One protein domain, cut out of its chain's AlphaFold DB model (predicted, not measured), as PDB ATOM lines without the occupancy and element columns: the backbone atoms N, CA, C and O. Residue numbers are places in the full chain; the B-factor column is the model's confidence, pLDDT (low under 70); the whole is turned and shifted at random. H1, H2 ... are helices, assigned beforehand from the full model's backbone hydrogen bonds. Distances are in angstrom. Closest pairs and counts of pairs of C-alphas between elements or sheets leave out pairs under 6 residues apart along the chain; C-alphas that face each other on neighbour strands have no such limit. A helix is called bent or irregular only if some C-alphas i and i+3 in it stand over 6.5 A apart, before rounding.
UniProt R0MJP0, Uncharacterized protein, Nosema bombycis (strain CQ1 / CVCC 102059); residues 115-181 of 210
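What this domain is: This is residues 115 to 181 of the 210 residues of an uncharacterized protein of Nosema bombycis (strain CQ1 / CVCC 102059) (UniProt R0MJP0). This is a long, loose helical hairpin: one long helix, H3, runs nearly the full length of the domain, and two shorter helices, H1 and H2, stand end to end in a bowed row along one side of it. H2 folds back onto the first part of H3 through a turn at one end of the rod, while H1 reaches the last part of H3 near the other end, and the contacts between the row and H3 are few. The printed part has 67 residues, with three named helices in the order H1, H2, H3 and no named strand, and the class is all helix. The whole is only just loose, close to extended, with a radius of gyration of the C-alphas of 15.8 A. The C-alphas span 49 by 20 by 9 A along their three main axes.

Where its parts are: The longest helix, H3, holds residues 149 to 180, 32 residues from Leu 149 to Val 180. It measures 46.4 A from first to last C-alpha. C-alpha 149 stands at (37.783, -45.215, 19.013) and C-alpha 180 at (-3.788, -38.399, 38.378), and x falls along this helix from one end of the domain to the other. H3 is neither bent nor irregular, but only just: C-alphas 164 and 167 are 6.0 A apart. H2 holds residues 132 to 144, Ile 132 to Lys 144, and measures 18.4 A from first to last C-alpha. H1 holds residues 115 to 128, Trp 115 to Tyr 128, and measures 20.0 A. Its first C-alpha, that of Trp 115, is at (2.962, -41.991, 51.282).

How they stand to each other: H3 touches both other helices, each with a part of its length alone. H2 and H3 touch, with 4 pairs of C-alphas within 8 A. Their closest C-alphas, those of Ile 141 and Ala 156, are 6.4 A apart. H3 touches H2 with residues 152 to 160 alone. The two run opposite ways at a shallow tilt of 27 degrees and form a helical hairpin, with their centres 15.8 A apart. Nearer to the last residues of H3, H1 and H3 only just touch, with 3 pairs of C-alphas within 8 A. Their closest C-alphas, those of Ile 117 and Val 175, are 7.2 A apart. H1 touches H3 with residue 117 alone, and H3 touches H1 with residues 175 to 179 alone. H1 and H3 run opposite ways at a shallow tilt of 10 degrees, and their centres are 17.8 A apart. H1 and H2 meet only through their link. In the backbones of H1 and H2 every pair of O of residue i and N of residue i+4 is within hydrogen-bond range, and in H3 27 of 28 such pairs are.

The domain as a whole: The outline is a rod. The two C-alphas farthest apart, those of Trp 115 and Ser 147, are 49.9 A from each other. The first and last printed C-alphas, those of Trp 115 and Ser 181, are 14.7 A apart. Residues 146 to 151, of which 149 to 151 belong to H3, stand free. The printed part runs from residue 115 to residue 181 and has no cut. The link from H1 to H2, 3 residues, is tight, and so is the link from H2 to H3, 4 residues. The mean pLDDT of the printed part is 72.0. In this predicted model 33 printed residues are under 70: residues 128 to 153, 155 to 157, 159 to 161, and 163. By element, the mean pLDDT is 83 for H1, 62 for H2 and 74 for H3.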
ATOM      1  N   TRP A 115       1.949 -41.146  50.653       88.75
ATOM      2  CA  TRP A 115       2.962 -41.991  51.282       88.75
ATOM      3  C   TRP A 115       3.420 -43.134  50.377       88.75
ATOM      4  O   TRP A 115       4.617 -43.369  50.249       88.75
ATOM      5  N   PHE A 116       2.483 -43.803  49.702       86.19
ATOM      6  CA  PHE A 116       2.822 -44.854  48.747       86.19
ATOM      7  C   PHE A 116       3.602 -44.297  47.551       86.19
ATOM      8  O   PHE A 116       4.606 -44.877  47.149       86.19
ATOM      9  N   ILE A 117       3.192 -43.140  47.019       88.94
ATOM     10  CA  ILE A 117       3.908 -42.479  45.917       88.94
ATOM     11  C   ILE A 117       5.340 -42.127  46.347       88.94
ATOM     12  O   ILE A 117       6.282 -42.443  45.626       88.94
ATOM     13  N   MET A 118       5.521 -41.554  47.541       87.81
ATOM     14  CA  MET A 118       6.845 -41.251  48.098       87.81
ATOM     15  C   MET A 118       7.712 -42.504  48.252       87.81
ATOM     16  O   MET A 118       8.894 -42.481  47.924       87.81
ATOM     17  N   PHE A 119       7.128 -43.613  48.703       90.38
ATOM     18  CA  PHE A 119       7.836 -44.883  48.829       90.38
ATOM     19  C   PHE A 119       8.329 -45.414  47.474       90.38
ATOM     20  O   PHE A 119       9.480 -45.829  47.355       90.38
ATOM     21  N   VAL A 120       7.498 -45.332  46.429       87.69
ATOM     22  CA  VAL A 120       7.887 -45.713  45.060       87.69
ATOM     23  C   VAL A 120       9.000 -44.807  44.515       87.69
ATOM     24  O   VAL A 120       9.875 -45.287  43.794       87.69
ATOM     25  N   VAL A 121       9.003 -43.519  44.874       87.44
ATOM     26  CA  VAL A 121      10.097 -42.573  44.564       87.44
ATOM     27  C   VAL A 121      11.395 -42.976  45.231       87.44
ATOM     28  O   VAL A 121      12.414 -43.083  44.550       87.44
ATOM     29  N   LEU A 122      11.355 -43.290  46.522       85.62
ATOM     30  CA  LEU A 122      12.544 -43.711  47.255       85.62
ATOM     31  C   LEU A 122      13.143 -44.996  46.673       85.62
ATOM     32  O   LEU A 122      14.333 -45.020  46.359       85.62
ATOM     33  N   ILE A 123      12.333 -46.035  46.446       85.06
ATOM     34  CA  ILE A 123      12.812 -47.295  45.849       85.06
ATOM     35  C   ILE A 123      13.489 -47.044  44.505       85.06
ATOM     36  O   ILE A 123      14.577 -47.561  44.254       85.06
ATOM     37  N   TRP A 124      12.865 -46.237  43.646       82.75
ATOM     38  CA  TRP A 124      13.437 -45.922  42.345       82.75
ATOM     39  C   TRP A 124      14.793 -45.232  42.475       82.75
ATOM     40  O   TRP A 124      15.749 -45.648  41.825       82.75
ATOM     41  N   THR A 125      14.902 -44.231  43.354       78.69
ATOM     42  CA  THR A 125      16.178 -43.545  43.588       78.69
ATOM     43  C   THR A 125      17.265 -44.493  44.084       78.69
ATOM     44  O   THR A 125      18.373 -44.412  43.573       78.69
ATOM     45  N   PHE A 126      16.943 -45.442  44.972       76.69
ATOM     46  CA  PHE A 126      17.897 -46.441  45.472       76.69
ATOM     47  C   PHE A 126      18.384 -47.409  44.387       76.69
ATOM     48  O   PHE A 126      19.568 -47.739  44.332       76.69
ATOM     49  N   ILE A 127      17.483 -47.874  43.518       73.56
ATOM     50  CA  ILE A 127      17.839 -48.780  42.417       73.56
ATOM     51  C   ILE A 127      18.721 -48.044  41.404       73.56
ATOM     52  O   ILE A 127      19.729 -48.584  40.947       73.56
ATOM     53  N   TYR A 128      18.360 -46.802  41.077       69.25
ATOM     54  CA  TYR A 128      19.055 -46.004  40.071       69.25
ATOM     55  C   TYR A 128      20.392 -45.437  40.561       69.25
ATOM     56  O   TYR A 128      21.294 -45.220  39.758       69.25
ATOM     57  N   SER A 129      20.543 -45.232  41.872       64.94
ATOM     58  CA  SER A 129      21.819 -44.865  42.493       64.94
ATOM     59  C   SER A 129      22.775 -46.046  42.658       64.94
ATOM     60  O   SER A 129      23.896 -45.839  43.107       64.94
ATOM     61  N   SER A 130      22.354 -47.282  42.365       62.72
ATOM     62  CA  SER A 130      23.253 -48.431  42.467       62.72
ATOM     63  C   SER A 130      24.244 -48.443  41.295       62.72
ATOM     64  O   SER A 130      23.854 -48.428  40.125       62.72
ATOM     65  N   ASP A 131      25.540 -48.520  41.608       59.41
ATOM     66  CA  ASP A 131      26.679 -48.491  40.668       59.41
ATOM     67  C   ASP A 131      26.653 -49.592  39.586       59.41
ATOM     68  O   ASP A 131      27.484 -49.623  38.679       59.41
ATOM     69  N   ILE A 132      25.681 -50.501  39.646       57.62
ATOM     70  CA  ILE A 132      25.508 -51.649  38.755       57.62
ATOM     71  C   ILE A 132      25.216 -51.198  37.317       57.62
ATOM     72  O   ILE A 132      25.782 -51.751  36.374       57.62
ATOM     73  N   VAL A 133      24.377 -50.172  37.123       58.78
ATOM     74  CA  VAL A 133      24.048 -49.665  35.775       58.78
ATOM     75  C   VAL A 133      25.276 -49.030  35.122       58.78
ATOM     76  O   VAL A 133      25.539 -49.269  33.939       58.78
ATOM     77  N   PHE A 134      26.062 -48.286  35.906       61.75
ATOM     78  CA  PHE A 134      27.325 -47.685  35.477       61.75
ATOM     79  C   PHE A 134      28.373 -48.758  35.152       61.75
ATOM     80  O   PHE A 134      28.991 -48.727  34.090       61.75
ATOM     81  N   PHE A 135      28.516 -49.773  36.006       60.59
ATOM     82  CA  PHE A 135      29.478 -50.855  35.807       60.59
ATOM     83  C   PHE A 135      29.184 -51.680  34.544       60.59
ATOM     84  O   PHE A 135      30.092 -51.969  33.766       60.59
ATOM     85  N   VAL A 136      27.913 -52.007  34.279       62.81
ATOM     86  CA  VAL A 136      27.503 -52.763  33.081       62.81
ATOM     87  C   VAL A 136      27.708 -51.953  31.799       62.81
ATOM     88  O   VAL A 136      28.173 -52.501  30.796       62.81
ATOM     89  N   THR A 137      27.413 -50.649  31.816       61.56
ATOM     90  CA  THR A 137      27.663 -49.781  30.651       61.56
ATOM     91  C   THR A 137      29.156 -49.615  30.388       61.56
ATOM     92  O   THR A 137      29.580 -49.783  29.247       61.56
ATOM     93  N   VAL A 138      29.970 -49.382  31.421       64.19
ATOM     94  CA  VAL A 138      31.436 -49.296  31.293       64.19
ATOM     95  C   VAL A 138      32.029 -50.609  30.773       64.19
ATOM     96  O   VAL A 138      32.846 -50.581  29.852       64.19
ATOM     97  N   LEU A 139      31.577 -51.762  31.277       66.94
ATOM     98  CA  LEU A 139      32.028 -53.081  30.819       66.94
ATOM     99  C   LEU A 139      31.674 -53.329  29.343       66.94
ATOM    100  O   LEU A 139      32.512 -53.787  28.568       66.94
ATOM    101  N   PHE A 140      30.453 -52.987  28.924       64.38
ATOM    102  CA  PHE A 140      30.011 -53.139  27.536       64.38
ATOM    103  C   PHE A 140      30.780 -52.217  26.574       64.38
ATOM    104  O   PHE A 140      31.150 -52.625  25.472       64.38
ATOM    105  N   ILE A 141      31.065 -50.984  27.004       63.12
ATOM    106  CA  ILE A 141      31.876 -50.016  26.255       63.12
ATOM    107  C   ILE A 141      33.314 -50.528  26.108       63.12
ATOM    108  O   ILE A 141      33.846 -50.532  24.997       63.12
ATOM    109  N   TYR A 142      33.911 -51.028  27.193       64.19
ATOM    110  CA  TYR A 142      35.260 -51.596  27.194       64.19
ATOM    111  C   TYR A 142      35.383 -52.791  26.236       64.19
ATOM    112  O   TYR A 142      36.319 -52.863  25.441       64.19
ATOM    113  N   LEU A 143      34.393 -53.690  26.232       62.91
ATOM    114  CA  LEU A 143      34.361 -54.856  25.341       62.91
ATOM    115  C   LEU A 143      34.202 -54.482  23.854       62.91
ATOM    116  O   LEU A 143      34.715 -55.189  22.986       62.91
ATOM    117  N   LYS A 144      33.525 -53.369  23.539       57.78
ATOM    118  CA  LYS A 144      33.250 -52.926  22.158       57.78
ATOM    119  C   LYS A 144      34.330 -51.996  21.575       57.78
ATOM    120  O   LYS A 144      34.412 -51.846  20.360       57.78
ATOM    121  N   MET A 145      35.190 -51.405  22.411       55.50
ATOM    122  CA  MET A 145      36.235 -50.436  22.024       55.50
ATOM    123  C   MET A 145      37.416 -51.008  21.214       55.50
ATOM    124  O   MET A 145      38.306 -50.255  20.823       55.50
ATOM    125  N   ARG A 146      37.432 -52.308  20.887       56.81
ATOM    126  CA  ARG A 146      38.536 -52.948  20.147       56.81
ATOM    127  C   ARG A 146      38.640 -52.536  18.664       56.81
ATOM    128  O   ARG A 146      39.636 -52.859  18.024       56.81
ATOM    129  N   SER A 147      37.681 -51.791  18.105       57.16
ATOM    130  CA  SER A 147      37.789 -51.217  16.754       57.16
ATOM    131  C   SER A 147      37.111 -49.838  16.642       57.16
ATOM    132  O   SER A 147      35.924 -49.671  16.908       57.16
ATOM    133  N   GLY A 148      37.879 -48.813  16.250       59.12
ATOM    134  CA  GLY A 148      37.370 -47.475  15.906       59.12
ATOM    135  C   GLY A 148      36.960 -46.587  17.093       59.12
ATOM    136  O   GLY A 148      35.774 -46.379  17.342       59.12
ATOM    137  N   LEU A 149      37.946 -45.997  17.775       60.50
ATOM    138  CA  LEU A 149      37.783 -45.215  19.013       60.50
ATOM    139  C   LEU A 149      36.742 -44.079  18.931       60.50
ATOM    140  O   LEU A 149      35.938 -43.933  19.844       60.50
ATOM    141  N   PHE A 150      36.681 -43.306  17.842       60.31
ATOM    142  CA  PHE A 150      35.809 -42.120  17.792       60.31
ATOM    143  C   PHE A 150      34.319 -42.452  17.589       60.31
ATOM    144  O   PHE A 150      33.465 -41.982  18.338       60.31
ATOM    145  N   LYS A 151      33.988 -43.320  16.619       63.19
ATOM    146  CA  LYS A 151      32.596 -43.756  16.387       63.19
ATOM    147  C   LYS A 151      32.052 -44.525  17.595       63.19
ATOM    148  O   LYS A 151      30.892 -44.347  17.952       63.19
ATOM    149  N   SER A 152      32.892 -45.320  18.254       60.41
ATOM    150  CA  SER A 152      32.513 -46.084  19.444       60.41
ATOM    151  C   SER A 152      32.252 -45.197  20.666       60.41
ATOM    152  O   SER A 152      31.304 -45.470  21.395       60.41
ATOM    153  N   VAL A 153      32.996 -44.098  20.856       64.00
ATOM    154  CA  VAL A 153      32.741 -43.116  21.933       64.00
ATOM    155  C   VAL A 153      31.452 -42.325  21.694       64.00
ATOM    156  O   VAL A 153      30.669 -42.143  22.626       64.00
ATOM    157  N   VAL A 154      31.173 -41.904  20.455       70.06
ATOM    158  CA  VAL A 154      29.918 -41.203  20.113       70.06
ATOM    159  C   VAL A 154      28.705 -42.121  20.290       70.06
ATOM    160  O   VAL A 154      27.700 -41.723  20.870       70.06
ATOM    161  N   TRP A 155      28.800 -43.381  19.864       63.09
ATOM    162  CA  TRP A 155      27.731 -44.353  20.100       63.09
ATOM    163  C   TRP A 155      27.573 -44.705  21.584       63.09
ATOM    164  O   TRP A 155      26.447 -44.833  22.052       63.09
ATOM    165  N   ALA A 156      28.666 -44.828  22.341       62.59
ATOM    166  CA  ALA A 156      28.624 -45.080  23.781       62.59
ATOM    167  C   ALA A 156      27.974 -43.924  24.556       62.59
ATOM    168  O   ALA A 156      27.122 -44.160  25.410       62.59
ATOM    169  N   THR A 157      28.324 -42.678  24.232       66.12
ATOM    170  CA  THR A 157      27.710 -41.478  24.824       66.12
ATOM    171  C   THR A 157      26.242 -41.339  24.423       66.12
ATOM    172  O   THR A 157      25.395 -41.085  25.273       66.12
ATOM    173  N   PHE A 158      25.897 -41.612  23.165       71.19
ATOM    174  CA  PHE A 158      24.503 -41.632  22.724       71.19
ATOM    175  C   PHE A 158      23.677 -42.696  23.461       71.19
ATOM    176  O   PHE A 158      22.615 -42.384  23.994       71.19
ATOM    177  N   PHE A 159      24.169 -43.937  23.558       64.44
ATOM    178  CA  PHE A 159      23.465 -45.012  24.262       64.44
ATOM    179  C   PHE A 159      23.375 -44.781  25.769       64.44
ATOM    180  O   PHE A 159      22.349 -45.124  26.341       64.44
ATOM    181  N   THR A 160      24.388 -44.183  26.401       64.62
ATOM    182  CA  THR A 160      24.345 -43.843  27.837       64.62
ATOM    183  C   THR A 160      23.357 -42.719  28.124       64.62
ATOM    184  O   THR A 160      22.560 -42.826  29.054       64.62
ATOM    185  N   VAL A 161      23.315 -41.676  27.289       67.19
ATOM    186  CA  VAL A 161      22.298 -40.619  27.403       67.19
ATOM    187  C   VAL A 161      20.898 -41.198  27.189       67.19
ATOM    188  O   VAL A 161      19.996 -40.925  27.980       67.19
ATOM    189  N   LEU A 162      20.709 -42.052  26.178       70.31
ATOM    190  CA  LEU A 162      19.415 -42.681  25.905       70.31
ATOM    191  C   LEU A 162      18.993 -43.653  27.023       70.31
ATOM    192  O   LEU A 162      17.827 -43.660  27.423       70.31
ATOM    193  N   SER A 163      19.934 -44.439  27.561       65.94
ATOM    194  CA  SER A 163      19.690 -45.377  28.662       65.94
ATOM    195  C   SER A 163      19.405 -44.675  29.982       65.94
ATOM    196  O   SER A 163      18.806 -45.283  30.862       65.94
ATOM    197  N   ILE A 164      19.823 -43.414  30.130       70.31
ATOM    198  CA  ILE A 164      19.501 -42.601  31.302       70.31
ATOM    199  C   ILE A 164      18.161 -41.892  31.133       70.31
ATOM    200  O   ILE A 164      17.298 -41.938  32.010       70.31
ATOM    201  N   TYR A 165      17.947 -41.283  29.971       73.38
ATOM    202  CA  TYR A 165      16.787 -40.440  29.729       73.38
ATOM    203  C   TYR A 165      15.481 -41.235  29.608       73.38
ATOM    204  O   TYR A 165      14.473 -40.844  30.196       73.38
ATOM    205  N   ILE A 166      15.478 -42.371  28.895       73.81
ATOM    206  CA  ILE A 166      14.254 -43.165  28.685       73.81
ATOM    207  C   ILE A 166      13.666 -43.677  30.017       73.81
ATOM    208  O   ILE A 166      12.466 -43.481  30.228       73.81
ATOM    209  N   PRO A 167      14.446 -44.280  30.940       77.81
ATOM    210  CA  PRO A 167      13.927 -44.716  32.237       77.81
ATOM    211  C   PRO A 167      13.456 -43.567  33.128       77.81
ATOM    212  O   PRO A 167      12.453 -43.713  33.817       77.81
ATOM    213  N   ILE A 168      14.139 -42.418  33.111       81.19
ATOM    214  CA  ILE A 168      13.714 -41.250  33.896       81.19
ATOM    215  C   ILE A 168      12.368 -40.728  33.385       81.19
ATOM    216  O   ILE A 168      11.453 -40.501  34.176       81.19
ATOM    217  N   MET A 169      12.208 -40.584  32.067       80.06
ATOM    218  CA  MET A 169      10.958 -40.093  31.482       80.06
ATOM    219  C   MET A 169       9.802 -41.078  31.683       80.06
ATOM    220  O   MET A 169       8.693 -40.658  32.016       80.06
ATOM    221  N   SER A 170      10.046 -42.385  31.536       77.12
ATOM    222  CA  SER A 170       9.025 -43.402  31.813       77.12
ATOM    223  C   SER A 170       8.640 -43.425  33.294       77.12
ATOM    224  O   SER A 170       7.459 -43.548  33.620       77.12
ATOM    225  N   TYR A 171       9.603 -43.215  34.191       83.88
ATOM    226  CA  TYR A 171       9.364 -43.125  35.622       83.88
ATOM    227  C   TYR A 171       8.522 -41.904  36.008       83.88
ATOM    228  O   TYR A 171       7.507 -42.041  36.694       83.88
ATOM    229  N   ILE A 172       8.882 -40.715  35.513       86.62
ATOM    230  CA  ILE A 172       8.097 -39.487  35.718       86.62
ATOM    231  C   ILE A 172       6.668 -39.685  35.206       86.62
ATOM    232  O   ILE A 172       5.709 -39.310  35.882       86.62
ATOM    233  N   TYR A 173       6.510 -40.327  34.046       85.44
ATOM    234  CA  TYR A 173       5.198 -40.644  33.496       85.44
ATOM    235  C   TYR A 173       4.395 -41.594  34.400       85.44
ATOM    236  O   TYR A 173       3.211 -41.357  34.635       85.44
ATOM    237  N   LEU A 174       5.020 -42.624  34.978       84.88
ATOM    238  CA  LEU A 174       4.366 -43.519  35.942       84.88
ATOM    239  C   LEU A 174       3.945 -42.784  37.221       84.88
ATOM    240  O   LEU A 174       2.824 -42.978  37.694       84.88
ATOM    241  N   VAL A 175       4.790 -41.900  37.758       87.88
ATOM    242  CA  VAL A 175       4.443 -41.058  38.917       87.88
ATOM    243  C   VAL A 175       3.280 -40.127  38.590       87.88
ATOM    244  O   VAL A 175       2.336 -40.021  39.374       87.88
ATOM    245  N   TYR A 176       3.296 -39.508  37.410       88.56
ATOM    246  CA  TYR A 176       2.185 -38.698  36.921       88.56
ATOM    247  C   TYR A 176       0.885 -39.509  36.836       88.56
ATOM    248  O   TYR A 176      -0.146 -39.075  37.357       88.56
ATOM    249  N   LEU A 177       0.928 -40.717  36.262       84.38
ATOM    250  CA  LEU A 177      -0.231 -41.608  36.212       84.38
ATOM    251  C   LEU A 177      -0.744 -41.950  37.617       84.38
ATOM    252  O   LEU A 177      -1.952 -41.902  37.839       84.38
ATOM    253  N   MET A 178       0.139 -42.232  38.580       82.62
ATOM    254  CA  MET A 178      -0.257 -42.479  39.973       82.62
ATOM    255  C   MET A 178      -0.915 -41.250  40.619       82.62
ATOM    256  O   MET A 178      -1.929 -41.390  41.301       82.62
ATOM    257  N   LEU A 179      -0.389 -40.044  40.378       85.44
ATOM    258  CA  LEU A 179      -0.927 -38.790  40.922       85.44
ATOM    259  C   LEU A 179      -2.313 -38.442  40.366       85.44
ATOM    260  O   LEU A 179      -3.168 -37.930  41.098       85.44
ATOM    261  N   VAL A 180      -2.530 -38.699  39.076       83.06
ATOM    262  CA  VAL A 180      -3.788 -38.399  38.378       83.06
ATOM    263  C   VAL A 180      -4.816 -39.522  38.545       83.06
ATOM    264  O   VAL A 180      -6.016 -39.281  38.385       83.06
ATOM    265  N   SER A 181      -4.383 -40.729  38.922       74.81
ATOM    266  CA  SER A 181      -5.264 -41.876  39.130       74.81
ATOM    267  C   SER A 181      -6.275 -41.620  40.250       74.81
ATOM    268  O   SER A 181      -5.950 -41.514  41.438       74.81
TER     269      SER A 181